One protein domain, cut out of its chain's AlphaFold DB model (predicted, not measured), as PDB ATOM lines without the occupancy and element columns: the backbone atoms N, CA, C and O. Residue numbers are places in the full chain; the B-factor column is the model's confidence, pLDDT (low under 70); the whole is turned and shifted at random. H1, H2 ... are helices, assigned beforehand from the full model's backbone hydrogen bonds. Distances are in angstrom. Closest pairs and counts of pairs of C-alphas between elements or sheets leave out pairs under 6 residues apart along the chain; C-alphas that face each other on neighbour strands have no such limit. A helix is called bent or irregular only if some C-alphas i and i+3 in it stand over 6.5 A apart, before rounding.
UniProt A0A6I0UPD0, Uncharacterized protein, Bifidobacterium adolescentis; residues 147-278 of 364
ATOM      1  N   PRO A 147    -105.997  68.658  35.673       85.88
ATOM      2  CA  PRO A 147    -106.620  68.971  36.965       85.88
ATOM      3  C   PRO A 147    -107.291  67.758  37.632       85.88
ATOM      4  O   PRO A 147    -107.226  67.600  38.849       85.88
ATOM      5  N   LYS A 148    -107.873  66.839  36.844       88.62
ATOM      6  CA  LYS A 148    -108.454  65.584  37.359       88.62
ATOM      7  C   LYS A 148    -107.406  64.660  37.991       88.62
ATOM      8  O   LYS A 148    -107.657  64.087  39.046       88.62
ATOM      9  N   LYS A 149    -106.236  64.517  37.357       92.06
ATOM     10  CA  LYS A 149    -105.112  63.737  37.900       92.06
ATOM     11  C   LYS A 149    -104.521  64.449  39.113       92.06
ATOM     12  O   LYS A 149    -104.259  63.807  40.121       92.06
ATOM     13  N   PHE A 150    -104.413  65.775  39.065       92.56
ATOM     14  CA  PHE A 150    -103.924  66.558  40.194       92.56
ATOM     15  C   PHE A 150    -104.808  66.426  41.442       92.56
ATOM     16  O   PHE A 150    -104.296  66.282  42.548       92.56
ATOM     17  N   ALA A 151    -106.133  66.360  41.285       91.19
ATOM     18  CA  ALA A 151    -107.033  66.075  42.404       91.19
ATOM     19  C   ALA A 151    -106.720  64.726  43.093       91.19
ATOM     20  O   ALA A 151    -106.819  64.620  44.315       91.19
ATOM     21  N   GLN A 152    -106.287  63.710  42.335       92.56
ATOM     22  CA  GLN A 152    -105.842  62.424  42.891       92.56
ATOM     23  C   GLN A 152    -104.520  62.568  43.658       92.56
ATOM     24  O   GLN A 152    -104.386  61.995  44.738       92.56
ATOM     25  N   ILE A 153    -103.587  63.392  43.163       95.19
ATOM     26  CA  ILE A 153    -102.341  63.733  43.876       95.19
ATOM     27  C   ILE A 153    -102.661  64.387  45.213       95.19
ATOM     28  O   ILE A 153    -102.148  63.950  46.239       95.19
ATOM     29  N   LYS A 154    -103.566  65.377  45.226       93.94
ATOM     30  CA  LYS A 154    -104.011  66.014  46.471       93.94
ATOM     31  C   LYS A 154    -104.588  64.986  47.436       93.94
ATOM     32  O   LYS A 154    -104.246  65.019  48.613       93.94
ATOM     33  N   LYS A 155    -105.414  64.046  46.970       92.00
ATOM     34  CA  LYS A 155    -105.949  62.983  47.834       92.00
ATOM     35  C   LYS A 155    -104.827  62.166  48.491       92.00
ATOM     36  O   LYS A 155    -104.875  61.974  49.701       92.00
ATOM     37  N   GLY A 156    -103.819  61.743  47.723       93.25
ATOM     38  CA  GLY A 156    -102.655  61.026  48.257       93.25
ATOM     39  C   GLY A 156    -101.803  61.871  49.210       93.25
ATOM     40  O   GLY A 156    -101.386  61.373  50.253       93.25
ATOM     41  N   TYR A 157    -101.618  63.158  48.899       95.38
ATOM     42  CA  TYR A 157    -100.910  64.122  49.749       95.38
ATOM     43  C   TYR A 157    -101.554  64.257  51.135       95.38
ATOM     44  O   TYR A 157    -100.862  64.196  52.147       95.38
ATOM     45  N   HIS A 158    -102.883  64.395  51.193       93.62
ATOM     46  CA  HIS A 158    -103.599  64.576  52.459       93.62
ATOM     47  C   HIS A 158    -103.790  63.262  53.221       93.62
ATOM     48  O   HIS A 158    -103.773  63.266  54.448       93.62
ATOM     49  N   SER A 159    -104.004  62.135  52.527       93.50
ATOM     50  CA  SER A 159    -104.219  60.858  53.214       93.50
ATOM     51  C   SER A 159    -102.932  60.301  53.807       93.50
ATOM     52  O   SER A 159    -102.978  59.657  54.854       93.50
ATOM     53  N   GLN A 160    -101.806  60.508  53.113       91.88
ATOM     54  CA  GLN A 160    -100.493  59.963  53.448       91.88
ATOM     55  C   GLN A 160    -100.514  58.452  53.717       91.88
ATOM     56  O   GLN A 160     -99.643  57.943  54.415       91.88
ATOM     57  N   LYS A 161    -101.491  57.701  53.197       91.31
ATOM     58  CA  LYS A 161    -101.547  56.238  53.337       91.31
ATOM     59  C   LYS A 161    -100.660  55.598  52.276       91.31
ATOM     60  O   LYS A 161    -100.671  56.049  51.136       91.31
ATOM     61  N   ASN A 162     -99.942  54.520  52.619       89.75
ATOM     62  CA  ASN A 162     -99.031  53.845  51.679       89.75
ATOM     63  C   ASN A 162     -99.712  53.533  50.341       89.75
ATOM     64  O   ASN A 162     -99.192  53.914  49.302       89.75
ATOM     65  N   ASN A 163    -100.906  52.938  50.366       86.06
ATOM     66  CA  ASN A 163    -101.615  52.557  49.142       86.06
ATOM     67  C   ASN A 163    -101.999  53.764  48.274       86.06
ATOM     68  O   ASN A 163    -101.851  53.709  47.057       86.06
ATOM     69  N   ASP A 164    -102.452  54.865  48.881       90.50
ATOM     70  CA  ASP A 164    -102.813  56.078  48.137       90.50
ATOM     71  C   ASP A 164    -101.567  56.748  47.531       90.50
ATOM     72  O   ASP A 164    -101.595  57.225  46.398       90.50
ATOM     73  N   VAL A 165    -100.456  56.754  48.268       93.88
ATOM     74  CA  VAL A 165     -99.183  57.346  47.838       93.88
ATOM     75  C   VAL A 165     -98.535  56.508  46.735       93.88
ATOM     76  O   VAL A 165     -98.100  57.066  45.730       93.88
ATOM     77  N   LEU A 166     -98.544  55.178  46.865       91.56
ATOM     78  CA  LEU A 166     -98.109  54.247  45.820       91.56
ATOM     79  C   LEU A 166     -98.961  54.380  44.563       91.56
ATOM     80  O   LEU A 166     -98.420  54.390  43.457       91.56
ATOM     81  N   PHE A 167    -100.280  54.509  44.719       90.88
ATOM     82  CA  PHE A 167    -101.186  54.751  43.602       90.88
ATOM     83  C   PHE A 167    -100.805  56.033  42.857       90.88
ATOM     84  O   PHE A 167    -100.637  56.007  41.638       90.88
ATOM     85  N   VAL A 168    -100.627  57.144  43.580       95.12
ATOM     86  CA  VAL A 168    -100.255  58.428  42.974       95.12
ATOM     87  C   VAL A 168     -98.876  58.354  42.324       95.12
ATOM     88  O   VAL A 168     -98.733  58.775  41.181       95.12
ATOM     89  N   GLY A 169     -97.873  57.788  42.997       95.06
ATOM     90  CA  GLY A 169     -96.524  57.653  42.446       95.06
ATOM     91  C   GLY A 169     -96.491  56.830  41.156       95.06
ATOM     92  O   GLY A 169     -95.916  57.262  40.158       95.06
ATOM     93  N   ASN A 170     -97.196  55.698  41.125       92.38
ATOM     94  CA  ASN A 170     -97.347  54.899  39.909       92.38
ATOM     95  C   ASN A 170     -98.099  55.646  38.803       92.38
ATOM     96  O   ASN A 170     -97.694  55.598  37.644       92.38
ATOM     97  N   MET A 171     -99.170  56.361  39.145       93.38
ATOM     98  CA  MET A 171     -99.904  57.183  38.186       93.38
ATOM     99  C   MET A 171     -99.003  58.259  37.562       93.38
ATOM    100  O   MET A 171     -99.027  58.456  36.348       93.38
ATOM    101  N   LEU A 172     -98.204  58.951  38.378       95.19
ATOM    102  CA  LEU A 172     -97.261  59.968  37.911       95.19
ATOM    103  C   LEU A 172     -96.225  59.370  36.953       95.19
ATOM    104  O   LEU A 172     -95.957  59.948  35.899       95.19
ATOM    105  N   LEU A 173     -95.689  58.194  37.284       93.81
ATOM    106  CA  LEU A 173     -94.630  57.566  36.500       93.81
ATOM    107  C   LEU A 173     -95.127  56.877  35.220       93.81
ATOM    108  O   LEU A 173     -94.415  56.867  34.217       93.81
ATOM    109  N   PHE A 174     -96.343  56.328  35.217       91.81
ATOM    110  CA  PHE A 174     -96.806  55.419  34.160       91.81
ATOM    111  C   PHE A 174     -98.129  55.814  33.496       91.81
ATOM    112  O   PHE A 174     -98.672  55.049  32.715       91.81
ATOM    113  N   GLU A 175     -98.699  56.982  33.779       90.69
ATOM    114  CA  GLU A 175     -99.928  57.413  33.085       90.69
ATOM    115  C   GLU A 175     -99.808  58.787  32.429       90.69
ATOM    116  O   GLU A 175    -100.698  59.210  31.691       90.69
ATOM    117  N   LEU A 176     -98.711  59.497  32.675       91.56
ATOM    118  CA  LEU A 176     -98.463  60.831  32.143       91.56
ATOM    119  C   LEU A 176     -97.606  60.775  30.875       91.56
ATOM    120  O   LEU A 176     -96.546  61.383  30.812       91.56
ATOM    121  N   LEU A 177     -98.055  60.038  29.855       88.44
ATOM    122  CA  LEU A 177     -97.292  59.835  28.610       88.44
ATOM    123  C   LEU A 177     -97.000  61.129  27.823       88.44
ATOM    124  O   LEU A 177     -96.137  61.132  26.953       88.44
ATOM    125  N   ASP A 178     -97.705  62.225  28.109       89.38
ATOM    126  CA  ASP A 178     -97.424  63.560  27.565       89.38
ATOM    127  C   ASP A 178     -96.305  64.319  28.306       89.38
ATOM    128  O   ASP A 178     -95.978  65.451  27.945       89.38
ATOM    129  N   PHE A 179     -95.717  63.696  29.328       91.06
ATOM    130  CA  PHE A 179     -94.533  64.150  30.044       91.06
ATOM    131  C   PHE A 179     -93.363  63.217  29.717       91.06
ATOM    132  O   PHE A 179     -93.507  61.992  29.637       91.06
ATOM    133  N   SER A 180     -92.177  63.796  29.547       90.38
ATOM    134  CA  SER A 180     -90.946  63.029  29.366       90.38
ATOM    135  C   SER A 180     -90.672  62.131  30.576       90.38
ATOM    136  O   SER A 180     -91.193  62.340  31.673       90.38
ATOM    137  N   ARG A 181     -89.834  61.109  30.388       89.38
ATOM    138  CA  ARG A 181     -89.445  60.198  31.473       89.38
ATOM    139  C   ARG A 181     -88.842  60.948  32.669       89.38
ATOM    140  O   ARG A 181     -89.287  60.744  33.793       89.38
ATOM    141  N   SER A 182     -87.919  61.871  32.399       90.75
ATOM    142  CA  SER A 182     -87.277  62.699  33.427       90.75
ATOM    143  C   SER A 182     -88.284  63.566  34.190       90.75
ATOM    144  O   SER A 182     -88.202  63.664  35.411       90.75
ATOM    145  N   GLU A 183     -89.258  64.175  33.502       92.12
ATOM    146  CA  GLU A 183     -90.307  64.963  34.168       92.12
ATOM    147  C   GLU A 183     -91.170  64.084  35.083       92.12
ATOM    148  O   GLU A 183     -91.505  64.490  36.194       92.12
ATOM    149  N   ARG A 184     -91.520  62.872  34.636       93.69
ATOM    150  CA  ARG A 184     -92.307  61.910  35.423       93.69
ATOM    151  C   ARG A 184     -91.568  61.454  36.684       93.69
ATOM    152  O   ARG A 184     -92.166  61.398  37.755       93.69
ATOM    153  N   GLU A 185     -90.272  61.181  36.586       93.19
ATOM    154  CA  GLU A 185     -89.435  60.816  37.737       93.19
ATOM    155  C   GLU A 185     -89.272  61.979  38.721       93.19
ATOM    156  O   GLU A 185     -89.404  61.787  39.933       93.19
ATOM    157  N   GLN A 186     -89.073  63.198  38.212       92.75
ATOM    158  CA  GLN A 186     -89.036  64.402  39.039       92.75
ATOM    159  C   GLN A 186     -90.365  64.617  39.776       92.75
ATOM    160  O   GLN A 186     -90.355  64.895  40.973       92.75
ATOM    161  N   LEU A 187     -91.504  64.428  39.104       95.19
ATOM    162  CA  LEU A 187     -92.831  64.513  39.720       95.19
ATOM    163  C   LEU A 187     -92.996  63.531  40.884       95.19
ATOM    164  O   LEU A 187     -93.489  63.928  41.940       95.19
ATOM    165  N   VAL A 188     -92.579  62.271  40.714       96.00
ATOM    166  CA  VAL A 188     -92.616  61.263  41.790       96.00
ATOM    167  C   VAL A 188     -91.741  61.700  42.959       96.00
ATOM    168  O   VAL A 188     -92.203  61.699  44.100       96.00
ATOM    169  N   LYS A 189     -90.501  62.116  42.683       94.19
ATOM    170  CA  LYS A 189     -89.553  62.558  43.710       94.19
ATOM    171  C   LYS A 189     -90.095  63.743  44.506       94.19
ATOM    172  O   LYS A 189     -90.087  63.705  45.736       94.19
ATOM    173  N   GLU A 190     -90.579  64.778  43.823       93.38
ATOM    174  CA  GLU A 190     -91.161  65.962  44.457       93.38
ATOM    175  C   GLU A 190     -92.395  65.592  45.288       93.38
ATOM    176  O   GLU A 190     -92.482  65.960  46.459       93.38
ATOM    177  N   PHE A 191     -93.320  64.811  44.722       95.94
ATOM    178  CA  PHE A 191     -94.512  64.359  45.435       95.94
ATOM    179  C   PHE A 191     -94.152  63.619  46.728       95.94
ATOM    180  O   PHE A 191     -94.650  63.975  47.794       95.94
ATOM    181  N   LEU A 192     -93.258  62.632  46.661       96.25
ATOM    182  CA  LEU A 192     -92.849  61.844  47.822       96.25
ATOM    183  C   LEU A 192     -92.130  62.690  48.877       96.25
ATOM    184  O   LEU A 192     -92.439  62.564  50.061       96.25
ATOM    185  N   THR A 193     -91.222  63.574  48.452       94.38
ATOM    186  CA  THR A 193     -90.452  64.463  49.343       94.38
ATOM    187  C   THR A 193     -91.364  65.361  50.169       94.38
ATOM    188  O   THR A 193     -91.132  65.545  51.360       94.38
ATOM    189  N   HIS A 194     -92.421  65.893  49.554       92.88
ATOM    190  CA  HIS A 194     -93.335  66.809  50.230       92.88
ATOM    191  C   HIS A 194     -94.514  66.110  50.919       92.88
ATOM    192  O   HIS A 194     -95.138  66.715  51.784       92.88
ATOM    193  N   THR A 195     -94.807  64.850  50.583       94.38
ATOM    194  CA  THR A 195     -95.921  64.085  51.177       94.38
ATOM    195  C   THR A 195     -95.498  63.247  52.381       94.38
ATOM    196  O   THR A 195     -96.267  63.113  53.331       94.38
ATOM    197  N   ILE A 196     -94.305  62.642  52.341       95.50
ATOM    198  CA  ILE A 196     -93.849  61.680  53.351       95.50
ATOM    199  C   ILE A 196     -92.671  62.272  54.131       95.50
ATOM    200  O   ILE A 196     -91.565  62.338  53.594       95.50
ATOM    201  N   PRO A 197     -92.868  62.658  55.406       89.06
ATOM    202  CA  PRO A 197     -91.812  63.277  56.209       89.06
ATOM    203  C   PRO A 197     -90.739  62.285  56.685       89.06
ATOM    204  O   PRO A 197     -89.651  62.699  57.060       89.06
ATOM    205  N   ASN A 198     -91.032  60.981  56.705       92.25
ATOM    206  CA  ASN A 198     -90.089  59.947  57.134       92.25
ATOM    207  C   ASN A 198     -89.245  59.459  55.946       92.25
ATOM    208  O   ASN A 198     -89.792  58.846  55.027       92.25
ATOM    209  N   ASP A 199     -87.932  59.685  56.004       91.69
ATOM    210  CA  ASP A 199     -87.000  59.378  54.915       91.69
ATOM    211  C   ASP A 199     -86.967  57.884  54.556       91.69
ATOM    212  O   ASP A 199     -87.179  57.542  53.398       91.69
ATOM    213  N   GLN A 200     -86.842  56.980  55.534       95.06
ATOM    214  CA  GLN A 200     -86.809  55.535  55.267       95.06
ATOM    215  C   GLN A 200     -88.095  55.043  54.594       95.06
ATOM    216  O   GLN A 200     -88.072  54.265  53.640       95.06
ATOM    217  N   ARG A 201     -89.250  55.493  55.092       94.88
ATOM    218  CA  ARG A 201     -90.550  55.146  54.512       94.88
ATOM    219  C   ARG A 201     -90.671  55.694  53.093       94.88
ATOM    220  O   ARG A 201     -91.186  55.002  52.218       94.88
ATOM    221  N   ARG A 202     -90.228  56.934  52.875       96.25
ATOM    222  CA  ARG A 202     -90.222  57.580  51.562       96.25
ATOM    223  C   ARG A 202     -89.353  56.803  50.576       96.25
ATOM    224  O   ARG A 202     -89.795  56.571  49.454       96.25
ATOM    225  N   ASP A 203     -88.178  56.363  51.006       95.44
ATOM    226  CA  ASP A 203     -87.238  55.615  50.178       95.44
ATOM    227  C   ASP A 203     -87.791  54.238  49.810       95.44
ATOM    228  O   ASP A 203     -87.756  53.873  48.637       95.44
ATOM    229  N   ASN A 204     -88.411  53.528  50.760       94.25
ATOM    230  CA  ASN A 204     -89.090  52.257  50.488       94.25
ATOM    231  C   ASN A 204     -90.205  52.424  49.437       94.25
ATOM    232  O   ASN A 204     -90.292  51.648  48.488       94.25
ATOM    233  N   LEU A 205     -91.042  53.460  49.579       94.38
ATOM    234  CA  LEU A 205     -92.109  53.762  48.616       94.38
ATOM    235  C   LEU A 205     -91.542  54.139  47.243       94.38
ATOM    236  O   LEU A 205     -92.066  53.703  46.219       94.38
ATOM    237  N   ASN A 206     -90.470  54.936  47.211       95.56
ATOM    238  CA  ASN A 206     -89.807  55.312  45.969       95.56
ATOM    239  C   ASN A 206     -89.223  54.084  45.265       95.56
ATOM    240  O   ASN A 206     -89.475  53.899  44.079       95.56
ATOM    241  N   GLN A 207     -88.506  53.219  45.984       93.69
ATOM    242  CA  GLN A 207     -87.991  51.962  45.437       93.69
ATOM    243  C   GLN A 207     -89.119  51.111  44.859       93.69
ATOM    244  O   GLN A 207     -89.023  50.664  43.724       93.69
ATOM    245  N   GLU A 208     -90.230  50.953  45.580       91.06
ATOM    246  CA  GLU A 208     -91.373  50.183  45.089       91.06
ATOM    247  C   GLU A 208     -91.952  50.740  43.776       91.06
ATOM    248  O   GLU A 208     -92.298  49.971  42.879       91.06
ATOM    249  N   ILE A 209     -92.025  52.066  43.628       92.88
ATOM    250  CA  ILE A 209     -92.481  52.718  42.391       92.88
ATOM    251  C   ILE A 209     -91.467  52.524  41.252       92.88
ATOM    252  O   ILE A 209     -91.864  52.284  40.109       92.88
ATOM    253  N   GLN A 210     -90.169  52.629  41.551       90.88
ATOM    254  CA  GLN A 210     -89.093  52.572  40.556       90.88
ATOM    255  C   GLN A 210     -88.719  51.145  40.132       90.88
ATOM    256  O   GLN A 210     -88.233  50.965  39.021       90.88
ATOM    257  N   ASN A 211     -88.985  50.130  40.960       90.69
ATOM    258  CA  ASN A 211     -88.659  48.723  40.685       90.69
ATOM    259  C   ASN A 211     -89.453  48.111  39.522       90.69
ATOM    260  O   ASN A 211     -89.169  46.996  39.086       90.69
ATOM    261  N   ARG A 212     -90.459  48.819  39.014       91.25
ATOM    262  CA  ARG A 212     -91.232  48.384  37.851       91.25
ATOM    263  C   ARG A 212     -90.354  48.406  36.594       91.25
ATOM    264  O   ARG A 212     -89.467  49.254  36.499       91.25
ATOM    265  N   PRO A 213     -90.606  47.546  35.589       93.19
ATOM    266  CA  PRO A 213     -89.767  47.426  34.393       93.19
ATOM    267  C   PRO A 213     -89.930  48.639  33.458       93.19
ATOM    268  O   PRO A 213     -90.585  48.584  32.419       93.19
ATOM    269  N   ALA A 214     -89.343  49.767  33.854       89.94
ATOM    270  CA  ALA A 214     -89.523  51.089  33.271       89.94
ATOM    271  C   ALA A 214     -89.234  51.145  31.769       89.94
ATOM    272  O   ALA A 214     -90.087  51.589  31.002       89.94
ATOM    273  N   ALA A 215     -88.064  50.655  31.353       90.19
ATOM    274  CA  ALA A 215     -87.658  50.645  29.950       90.19
ATOM    275  C   ALA A 215     -88.619  49.806  29.092       90.19
ATOM    276  O   ALA A 215     -89.052  50.241  28.023       90.19
ATOM    277  N   THR A 216     -89.019  48.636  29.597       94.62
ATOM    278  CA  THR A 216     -89.993  47.763  28.937       94.62
ATOM    279  C   THR A 216     -91.365  48.421  28.837       94.62
ATOM    280  O   THR A 216     -92.008  48.348  27.792       94.62
ATOM    281  N   LEU A 217     -91.809  49.109  29.890       93.31
ATOM    282  CA  LEU A 217     -93.081  49.826  29.907       93.31
ATOM    283  C   LEU A 217     -93.092  51.018  28.954       93.31
ATOM    284  O   LEU A 217     -94.084  51.225  28.258       93.31
ATOM    285  N   ASP A 218     -92.000  51.776  28.879       90.19
ATOM    286  CA  ASP A 218     -91.875  52.873  27.921       90.19
ATOM    287  C   ASP A 218     -91.905  52.326  26.481       90.19
ATOM    288  O   ASP A 218     -92.661  52.836  25.651       90.19
ATOM    289  N   LYS A 219     -91.205  51.219  26.201       92.81
ATOM    290  CA  LYS A 219     -91.260  50.525  24.902       92.81
ATOM    291  C   LYS A 219     -92.669  50.019  24.567       92.81
ATOM    292  O   LYS A 219     -93.147  50.232  23.452       92.81
ATOM    293  N   LEU A 220     -93.359  49.397  25.525       93.75
ATOM    294  CA  LEU A 220     -94.736  48.924  25.357       93.75
ATOM    295  C   LEU A 220     -95.696  50.092  25.084       93.75
ATOM    296  O   LEU A 220     -96.509  50.004  24.168       93.75
ATOM    297  N   SER A 221     -95.546  51.216  25.794       92.75
ATOM    298  CA  SER A 221     -96.373  52.418  25.596       92.75
ATOM    299  C   SER A 221     -96.253  53.018  24.189       92.75
ATOM    300  O   SER A 221     -97.211  53.595  23.672       92.75
ATOM    301  N   GLN A 222     -95.084  52.874  23.556       91.06
ATOM    302  CA  GLN A 222     -94.825  53.362  22.202       91.06
ATOM    303  C   GLN A 222     -95.404  52.428  21.138       91.06
ATOM    304  O   GLN A 222     -95.923  52.903  20.130       91.06
ATOM    305  N   ARG A 223     -95.325  51.109  21.359       91.00
ATOM    306  CA  ARG A 223     -95.739  50.094  20.379       91.00
ATOM    307  C   ARG A 223     -97.224  49.766  20.444       91.00
ATOM    308  O   ARG A 223     -97.874  49.693  19.409       91.00
ATOM    309  N   ASN A 224     -97.754  49.565  21.646       93.88
ATOM    310  CA  ASN A 224     -99.131  49.145  21.856       93.88
ATOM    311  C   ASN A 224     -99.724  49.829  23.090       93.88
ATOM    312  O   ASN A 224     -99.663  49.331  24.218       93.88
ATOM    313  N   LYS A 225    -100.328  50.997  22.853       92.12
ATOM    314  CA  LYS A 225    -100.953  51.804  23.906       92.12
ATOM    315  C   LYS A 225    -102.091  51.069  24.609       92.12
ATOM    316  O   LYS A 225    -102.283  51.303  25.794       92.12
ATOM    317  N   THR A 226    -102.830  50.203  23.916       93.88
ATOM    318  CA  THR A 226    -103.955  49.467  24.510       93.88
ATOM    319  C   THR A 226    -103.459  48.506  25.583       93.88
ATOM    320  O   THR A 226    -103.837  48.652  26.741       93.88
ATOM    321  N   VAL A 227    -102.523  47.618  25.232       94.62
ATOM    322  CA  VAL A 227    -101.942  46.644  26.174       94.62
ATOM    323  C   VAL A 227    -101.217  47.356  27.316       94.62
ATOM    324  O   VAL A 227    -101.345  46.978  28.478       94.62
ATOM    325  N   TYR A 228    -100.507  48.448  27.010       95.00
ATOM    326  CA  TYR A 228     -99.915  49.308  28.032       95.00
ATOM    327  C   TYR A 228    -100.952  49.815  29.042       95.00
ATOM    328  O   TYR A 228    -100.743  49.704  30.251       95.00
ATOM    329  N   TRP A 229    -102.066  50.375  28.557       93.56
ATOM    330  CA  TRP A 229    -103.114  50.921  29.415       93.56
ATOM    331  C   TRP A 229    -103.781  49.845  30.261       93.56
ATOM    332  O   TRP A 229    -103.980  50.068  31.455       93.56
ATOM    333  N   GLU A 230    -104.067  48.677  29.687       93.38
ATOM    334  CA  GLU A 230    -104.598  47.544  30.445       93.38
ATOM    335  C   GLU A 230    -103.625  47.122  31.554       93.38
ATOM    336  O   GLU A 230    -104.023  47.027  32.718       93.38
ATOM    337  N   PHE A 231    -102.330  47.029  31.249       94.00
ATOM    338  CA  PHE A 231    -101.294  46.690  32.221       94.00
ATOM    339  C   PHE A 231    -101.190  47.673  33.395       94.00
ATOM    340  O   PHE A 231    -101.133  47.255  34.558       94.00
ATOM    341  N   VAL A 232    -101.146  48.985  33.128       91.38
ATOM    342  CA  VAL A 232    -101.041  50.014  34.185       91.38
ATOM    343  C   VAL A 232    -102.375  50.269  34.897       91.38
ATOM    344  O   VAL A 232    -102.412  50.920  35.947       91.38
ATOM    345  N   SER A 233    -103.491  49.775  34.352       88.31
ATOM    346  CA  SER A 233    -104.805  49.852  34.998       88.31
ATOM    347  C   SER A 233    -104.973  48.848  36.140       88.31
ATOM    348  O   SER A 233    -105.753  49.123  37.047       88.31
ATOM    349  N   ILE A 234    -104.202  47.753  36.149       88.31
ATOM    350  CA  ILE A 234    -104.230  46.738  37.210       88.31
ATOM    351  C   ILE A 234    -103.613  47.314  38.487       88.31
ATOM    352  O   ILE A 234    -102.390  47.484  38.584       88.31
ATOM    353  N   ARG A 235    -104.472  47.642  39.460       79.94
ATOM    354  CA  ARG A 235    -104.084  48.353  40.695       79.94
ATOM    355  C   ARG A 235    -104.670  47.762  41.963       79.94
ATOM    356  O   ARG A 235    -104.246  48.134  43.054       79.94
ATOM    357  N   SER A 236    -105.669  46.904  41.833       80.88
ATOM    358  CA  SER A 236    -106.435  46.396  42.961       80.88
ATOM    359  C   SER A 236    -106.785  44.929  42.772       80.88
ATOM    360  O   SER A 236    -106.675  44.398  41.668       80.88
ATOM    361  N   VAL A 237    -107.248  44.295  43.850       78.44
ATOM    362  CA  VAL A 237    -107.750  42.917  43.800       78.44
ATOM    363  C   VAL A 237    -108.837  42.779  42.730       78.44
ATOM    364  O   VAL A 237    -108.793  41.842  41.952       78.44
ATOM    365  N   ALA A 238    -109.728  43.767  42.593       78.50
ATOM    366  CA  ALA A 238    -110.805  43.769  41.599       78.50
ATOM    367  C   ALA A 238    -110.322  43.724  40.133       78.50
ATOM    368  O   ALA A 238    -111.100  43.452  39.220       78.50
ATOM    369  N   ASP A 239    -109.040  44.008  39.884       84.19
ATOM    370  CA  ASP A 239    -108.430  43.892  38.559       84.19
ATOM    371  C   ASP A 239    -107.791  42.519  38.315       84.19
ATOM    372  O   ASP A 239    -107.340  42.258  37.202       84.19
ATOM    373  N   TYR A 240    -107.752  41.641  39.324       83.19
ATOM    374  CA  TYR A 240    -107.099  40.334  39.260       83.19
ATOM    375  C   TYR A 240    -107.601  39.493  38.083       83.19
ATOM    376  O   TYR A 240    -106.800  38.951  37.326       83.19
ATOM    377  N   SER A 241    -108.916  39.469  37.859       80.19
ATOM    378  CA  SER A 241    -109.536  38.746  36.740       80.19
ATOM    379  C   SER A 241    -108.996  39.159  35.361       80.19
ATOM    380  O   SER A 241    -109.021  38.370  34.421       80.19
ATOM    381  N   LYS A 242    -108.451  40.375  35.232       87.12
ATOM    382  CA  LYS A 242    -107.845  40.880  33.993       87.12
ATOM    383  C   LYS A 242    -106.387  40.451  33.831       87.12
ATOM    384  O   LYS A 242    -105.872  40.503  32.721       87.12
ATOM    385  N   VAL A 243    -105.710  40.043  34.906       89.94
ATOM    386  CA  VAL A 243    -104.264  39.759  34.908       89.94
ATOM    387  C   VAL A 243    -103.918  38.684  33.889       89.94
ATOM    388  O   VAL A 243    -103.002  38.886  33.095       89.94
ATOM    389  N   LYS A 244    -104.674  37.579  33.863       89.56
ATOM    390  CA  LYS A 244    -104.470  36.493  32.895       89.56
ATOM    391  C   LYS A 244    -104.574  37.002  31.455       89.56
ATOM    392  O   LYS A 244    -103.660  36.787  30.668       89.56
ATOM    393  N   HIS A 245    -105.634  37.748  31.152       92.12
ATOM    394  CA  HIS A 245    -105.841  38.318  29.825       92.12
ATOM    395  C   HIS A 245    -104.706  39.266  29.411       92.12
ATOM    396  O   HIS A 245    -104.204  39.196  28.294       92.12
ATOM    397  N   VAL A 246    -104.247  40.124  30.324       95.81
ATOM    398  CA  VAL A 246    -103.138  41.046  30.047       95.81
ATOM    399  C   VAL A 246    -101.822  40.294  29.829       95.81
ATOM    400  O   VAL A 246    -101.058  40.676  28.945       95.81
ATOM    401  N   LYS A 247    -101.552  39.215  30.578       96.50
ATOM    402  CA  LYS A 247    -100.384  38.348  30.333       96.50
ATOM    403  C   LYS A 247    -100.429  37.736  28.934       96.50
ATOM    404  O   LYS A 247     -99.456  37.855  28.198       96.50
ATOM    405  N   GLU A 248    -101.577  37.195  28.534       96.00
ATOM    406  CA  GLU A 248    -101.771  36.664  27.180       96.00
ATOM    407  C   GLU A 248    -101.532  37.748  26.121       96.00
ATOM    408  O   GLU A 248    -100.809  37.526  25.151       96.00
ATOM    409  N   GLN A 249    -102.070  38.957  26.302       96.62
ATOM    410  CA  GLN A 249    -101.804  40.066  25.384       96.62
ATOM    411  C   GLN A 249    -100.311  40.423  25.305       96.62
ATOM    412  O   GLN A 249     -99.825  40.723  24.212       96.62
ATOM    413  N   ILE A 250     -99.583  40.391  26.430       97.25
ATOM    414  CA  ILE A 250     -98.128  40.611  26.485       97.25
ATOM    415  C   ILE A 250     -97.382  39.542  25.679       97.25
ATOM    416  O   ILE A 250     -96.460  39.874  24.930       97.25
ATOM    417  N   ASP A 251     -97.798  38.281  25.783       96.75
ATOM    418  CA  ASP A 251     -97.144  37.162  25.102       96.75
ATOM    419  C   ASP A 251     -97.234  37.288  23.578       96.75
ATOM    420  O   ASP A 251     -96.264  37.000  22.874       96.75
ATOM    421  N   HIS A 252     -98.334  37.853  23.078       96.00
ATOM    422  CA  HIS A 252     -98.538  38.161  21.660       96.00
ATOM    423  C   HIS A 252     -97.862  39.467  21.197       96.00
ATOM    424  O   HIS A 252     -98.026  39.871  20.048       96.00
ATOM    425  N   GLN A 253     -97.104  40.167  22.054       95.31
ATOM    426  CA  GLN A 253     -96.355  41.349  21.615       95.31
ATOM    427  C   GLN A 253     -95.050  40.942  20.924       95.31
ATOM    428  O   GLN A 253     -94.025  40.738  21.578       95.31
ATOM    429  N   ASP A 254     -95.052  40.920  19.591       90.69
ATOM    430  CA  ASP A 254     -93.862  40.638  18.762       90.69
ATOM    431  C   ASP A 254     -92.713  41.634  18.985       90.69
ATOM    432  O   ASP A 254     -91.554  41.379  18.675       90.69
ATOM    433  N   GLY A 255     -93.029  42.810  19.530       88.69
ATOM    434  CA  GLY A 255     -92.056  43.860  19.791       88.69
ATOM    435  C   GLY A 255     -91.253  43.732  21.079       88.69
ATOM    436  O   GLY A 255     -90.359  44.556  21.292       88.69
ATOM    437  N   LEU A 256     -91.586  42.767  21.934       95.81
ATOM    438  CA  LEU A 256     -90.914  42.522  23.204       95.81
ATOM    439  C   LEU A 256     -90.105  41.227  23.136       95.81
ATOM    440  O   LEU A 256     -90.570  40.214  22.617       95.81
ATOM    441  N   THR A 257     -88.902  41.271  23.694       96.88
ATOM    442  CA  THR A 257     -88.067  40.086  23.926       96.88
ATOM    443  C   THR A 257     -88.695  39.177  24.992       96.88
ATOM    444  O   THR A 257     -89.514  39.651  25.789       96.88
ATOM    445  N   PRO A 258     -88.330  37.884  25.048       97.44
ATOM    446  CA  PRO A 258     -88.773  36.987  26.116       97.44
ATOM    447  C   PRO A 258     -88.482  37.538  27.520       97.44
ATOM    448  O   PRO A 258     -89.345  37.487  28.393       97.44
ATOM    449  N   GLU A 259     -87.315  38.150  27.723       97.06
ATOM    450  CA  GLU A 259     -86.901  38.733  29.002       97.06
ATOM    451  C   GLU A 259     -87.772  39.938  29.381       97.06
ATOM    452  O   GLU A 259     -88.190  40.081  30.530       97.06
ATOM    453  N   GLU A 260     -88.099  40.794  28.409       97.50
ATOM    454  CA  GLU A 260     -89.014  41.922  28.601       97.50
ATOM    455  C   GLU A 260     -90.435  41.453  28.946       97.50
ATOM    456  O   GLU A 260     -91.067  42.008  29.848       97.50
ATOM    457  N   LYS A 261     -90.942  40.416  28.264       97.50
ATOM    458  CA  LYS A 261     -92.251  39.816  28.574       97.50
ATOM    459  C   LYS A 261     -92.263  39.248  29.990       97.50
ATOM    460  O   LYS A 261     -93.162  39.569  30.769       97.50
ATOM    461  N   GLN A 262     -91.219  38.504  30.357       97.31
ATOM    462  CA  GLN A 262     -91.075  37.944  31.697       97.31
ATOM    463  C   GLN A 262     -91.006  39.038  32.771       97.31
ATOM    464  O   GLN A 262     -91.621  38.899  33.825       97.31
ATOM    465  N   ALA A 263     -90.318  40.153  32.514       97.00
ATOM    466  CA  ALA A 263     -90.259  41.272  33.453       97.00
ATOM    467  C   ALA A 263     -91.645  41.892  33.716       97.00
ATOM    468  O   ALA A 263     -91.966  42.227  34.858       97.00
ATOM    469  N   LEU A 264     -92.491  42.011  32.685       96.88
ATOM    470  CA  LEU A 264     -93.874  42.478  32.839       96.88
ATOM    471  C   LEU A 264     -94.744  41.467  33.599       96.88
ATOM    472  O   LEU A 264     -95.535  41.870  34.452       96.88
ATOM    473  N   HIS A 265     -94.589  40.169  33.322       96.56
ATOM    474  CA  HIS A 265     -95.277  39.109  34.068       96.56
ATOM    475  C   HIS A 265     -94.893  39.136  35.549       96.56
ATOM    476  O   HIS A 265     -95.777  39.172  36.399       96.56
ATOM    477  N   ASN A 266     -93.598  39.235  35.855       95.44
ATOM    478  CA  ASN A 266     -93.097  39.319  37.226       95.44
ATOM    479  C   ASN A 266     -93.630  40.560  37.961       95.44
ATOM    480  O   ASN A 266     -93.961  40.481  39.140       95.44
ATOM    481  N   ASP A 267     -93.752  41.706  37.280       93.75
ATOM    482  CA  ASP A 267     -94.366  42.915  37.851       93.75
ATOM    483  C   ASP A 267     -95.864  42.725  38.141       93.75
ATOM    484  O   ASP A 267     -96.364  43.223  39.151       93.75
ATOM    485  N   LEU A 268     -96.601  42.006  37.286       93.06
ATOM    486  CA  LEU A 268     -97.990  41.626  37.571       93.06
ATOM    487  C   LEU A 268     -98.062  40.706  38.791       93.06
ATOM    488  O   LEU A 268     -98.833  40.989  39.706       93.06
ATOM    489  N   ASP A 269     -97.217  39.678  38.835       90.88
ATOM    490  CA  ASP A 269     -97.175  38.690  39.916       90.88
ATOM    491  C   ASP A 269     -96.814  39.324  41.264       90.88
ATOM    492  O   ASP A 269     -97.486  39.103  42.272       90.88
ATOM    493  N   ALA A 270     -95.827  40.220  41.285       88.94
ATOM    494  CA  ALA A 270     -95.453  40.961  42.484       88.94
ATOM    495  C   ALA A 270     -96.563  41.913  42.970       88.94
ATOM    496  O   ALA A 270     -96.691  42.151  44.174       88.94
ATOM    497  N   ARG A 271     -97.374  42.474  42.062       86.75
ATOM    498  CA  ARG A 271     -98.526  43.313  42.430       86.75
ATOM    499  C   ARG A 271     -99.654  42.487  43.038       86.75
ATOM    500  O   ARG A 271    -100.203  42.910  44.052       86.75
ATOM    501  N   ILE A 272     -99.975  41.328  42.460       85.19
ATOM    502  CA  ILE A 272    -101.050  40.462  42.969       85.19
ATOM    503  C   ILE A 272    -100.663  39.748  44.264       85.19
ATOM    504  O   ILE A 272    -101.519  39.567  45.120       85.19
ATOM    505  N   ALA A 273     -99.380  39.428  44.468       84.50
ATOM    506  CA  ALA A 273     -98.895  38.776  45.688       84.50
ATOM    507  C   ALA A 273     -99.119  39.620  46.957       84.50
ATOM    508  O   ALA A 273     -99.090  39.101  48.069       84.50
ATOM    509  N   LYS A 274     -99.359  40.929  46.804       79.12
ATOM    510  CA  LYS A 274     -99.706  41.833  47.911       79.12
ATOM    511  C   LYS A 274    -101.151  41.677  48.377       79.12
ATOM    512  O   LYS A 274    -101.519  42.229  49.415       79.12
ATOM    513  N   PHE A 275    -101.988  40.990  47.610       80.44
ATOM    514  CA  PHE A 275    -103.384  40.776  47.950       80.44
ATOM    515  C   PHE A 275    -103.543  39.519  48.804       80.44
ATOM    516  O   PHE A 275    -102.839  38.529  48.636       80.44
ATOM    517  N   ASN A 276    -104.489  39.564  49.744       76.88
ATOM    518  CA  ASN A 276    -104.846  38.398  50.548       76.88
ATOM    519  C   ASN A 276    -105.378  37.283  49.629       76.88
ATOM    520  O   ASN A 276    -106.219  37.562  48.772       76.88
ATOM    521  N   SER A 277    -104.950  36.036  49.848       78.81
ATOM    522  CA  SER A 277    -105.393  34.863  49.084       78.81
ATOM    523  C   SER A 277    -106.917  34.746  49.024       78.81
ATOM    524  O   SER A 277    -107.458  34.492  47.956       78.81
ATOM    525  N   GLN A 278    -107.632  35.043  50.115       82.44
ATOM    526  CA  GLN A 278    -109.102  35.015  50.116       82.44
ATOM    527  C   GLN A 278    -109.716  36.051  49.163       82.44
ATOM    528  O   GLN A 278    -110.749  35.805  48.546       82.44
TER     529      GLN A 278
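This is residues 147 to 278 of the 364 residues of an uncharacterized protein of Bifidobacterium adolescentis (UniProt A0A6I0UPD0). Two four-helix lobes sit side by side, joined by the link from H4 to H5: H1 to H4 make an up-and-down bundle, each helix running against the one before, and H5 to H8 close into a ring, H8 coming back to H5. Between the lobes, the end of H2 comes close to H5 and H6. The printed part has 132 residues, with eight named helices, H1 to H8 in chain order, and no named strand: all helix. It is compact, with a radius of gyration of the C-alphas of 14.9 A and spans of 43 by 39 by 28 A.

Start with H1, residues 147 to 159, which touches H2, residues 162 to 174, at Gly 156 and Asp 164, their closest C-alphas, 5.0 A apart. H2 and H3, residues 181 to 195, form a hairpin at a shallow tilt of 20 degrees; the closest C-alphas, of Leu 173 and Arg 184, are 5.0 A apart. H4, residues 199 to 210, touches H2 at a steep tilt of 44 degrees, closest at C-alphas 170 and 209, 5.9 A. H4 and H5, residues 214 to 223, meet only through their link. H6, residues 225 to 233, touches H5 and H7, residues 237 to 251. H8, residues 258 to 272, touches H7, opposite ways at 6 degrees, closest at C-alphas 250 and 261, 6.3 A. With residues 260 to 264 alone H8 touches H5, closest at C-alphas 216 and 260, 5.9 A. Every O i to N i+4 pair is within hydrogen-bond range in H2, H3, H4, H5, H6 and H8; in H1 8 of 9 are, in H7 6 of 11.

Find C-alpha 147 at (-106.620, 68.971, 36.965), where H1 begins. H3 runs 21.1 A. H7 runs 22.3 A and is irregular, C-alphas 238 and 241 being 7.1 A apart. H8 runs 21.1 A to C-alpha 272 at (-101.050, 40.462, 42.969).

The C-alphas farthest apart, of Pro 197 and Asp 254, are 43.8 A apart. The printed part has no cut, no link is long, and no printed residue is under 70 in pLDDT.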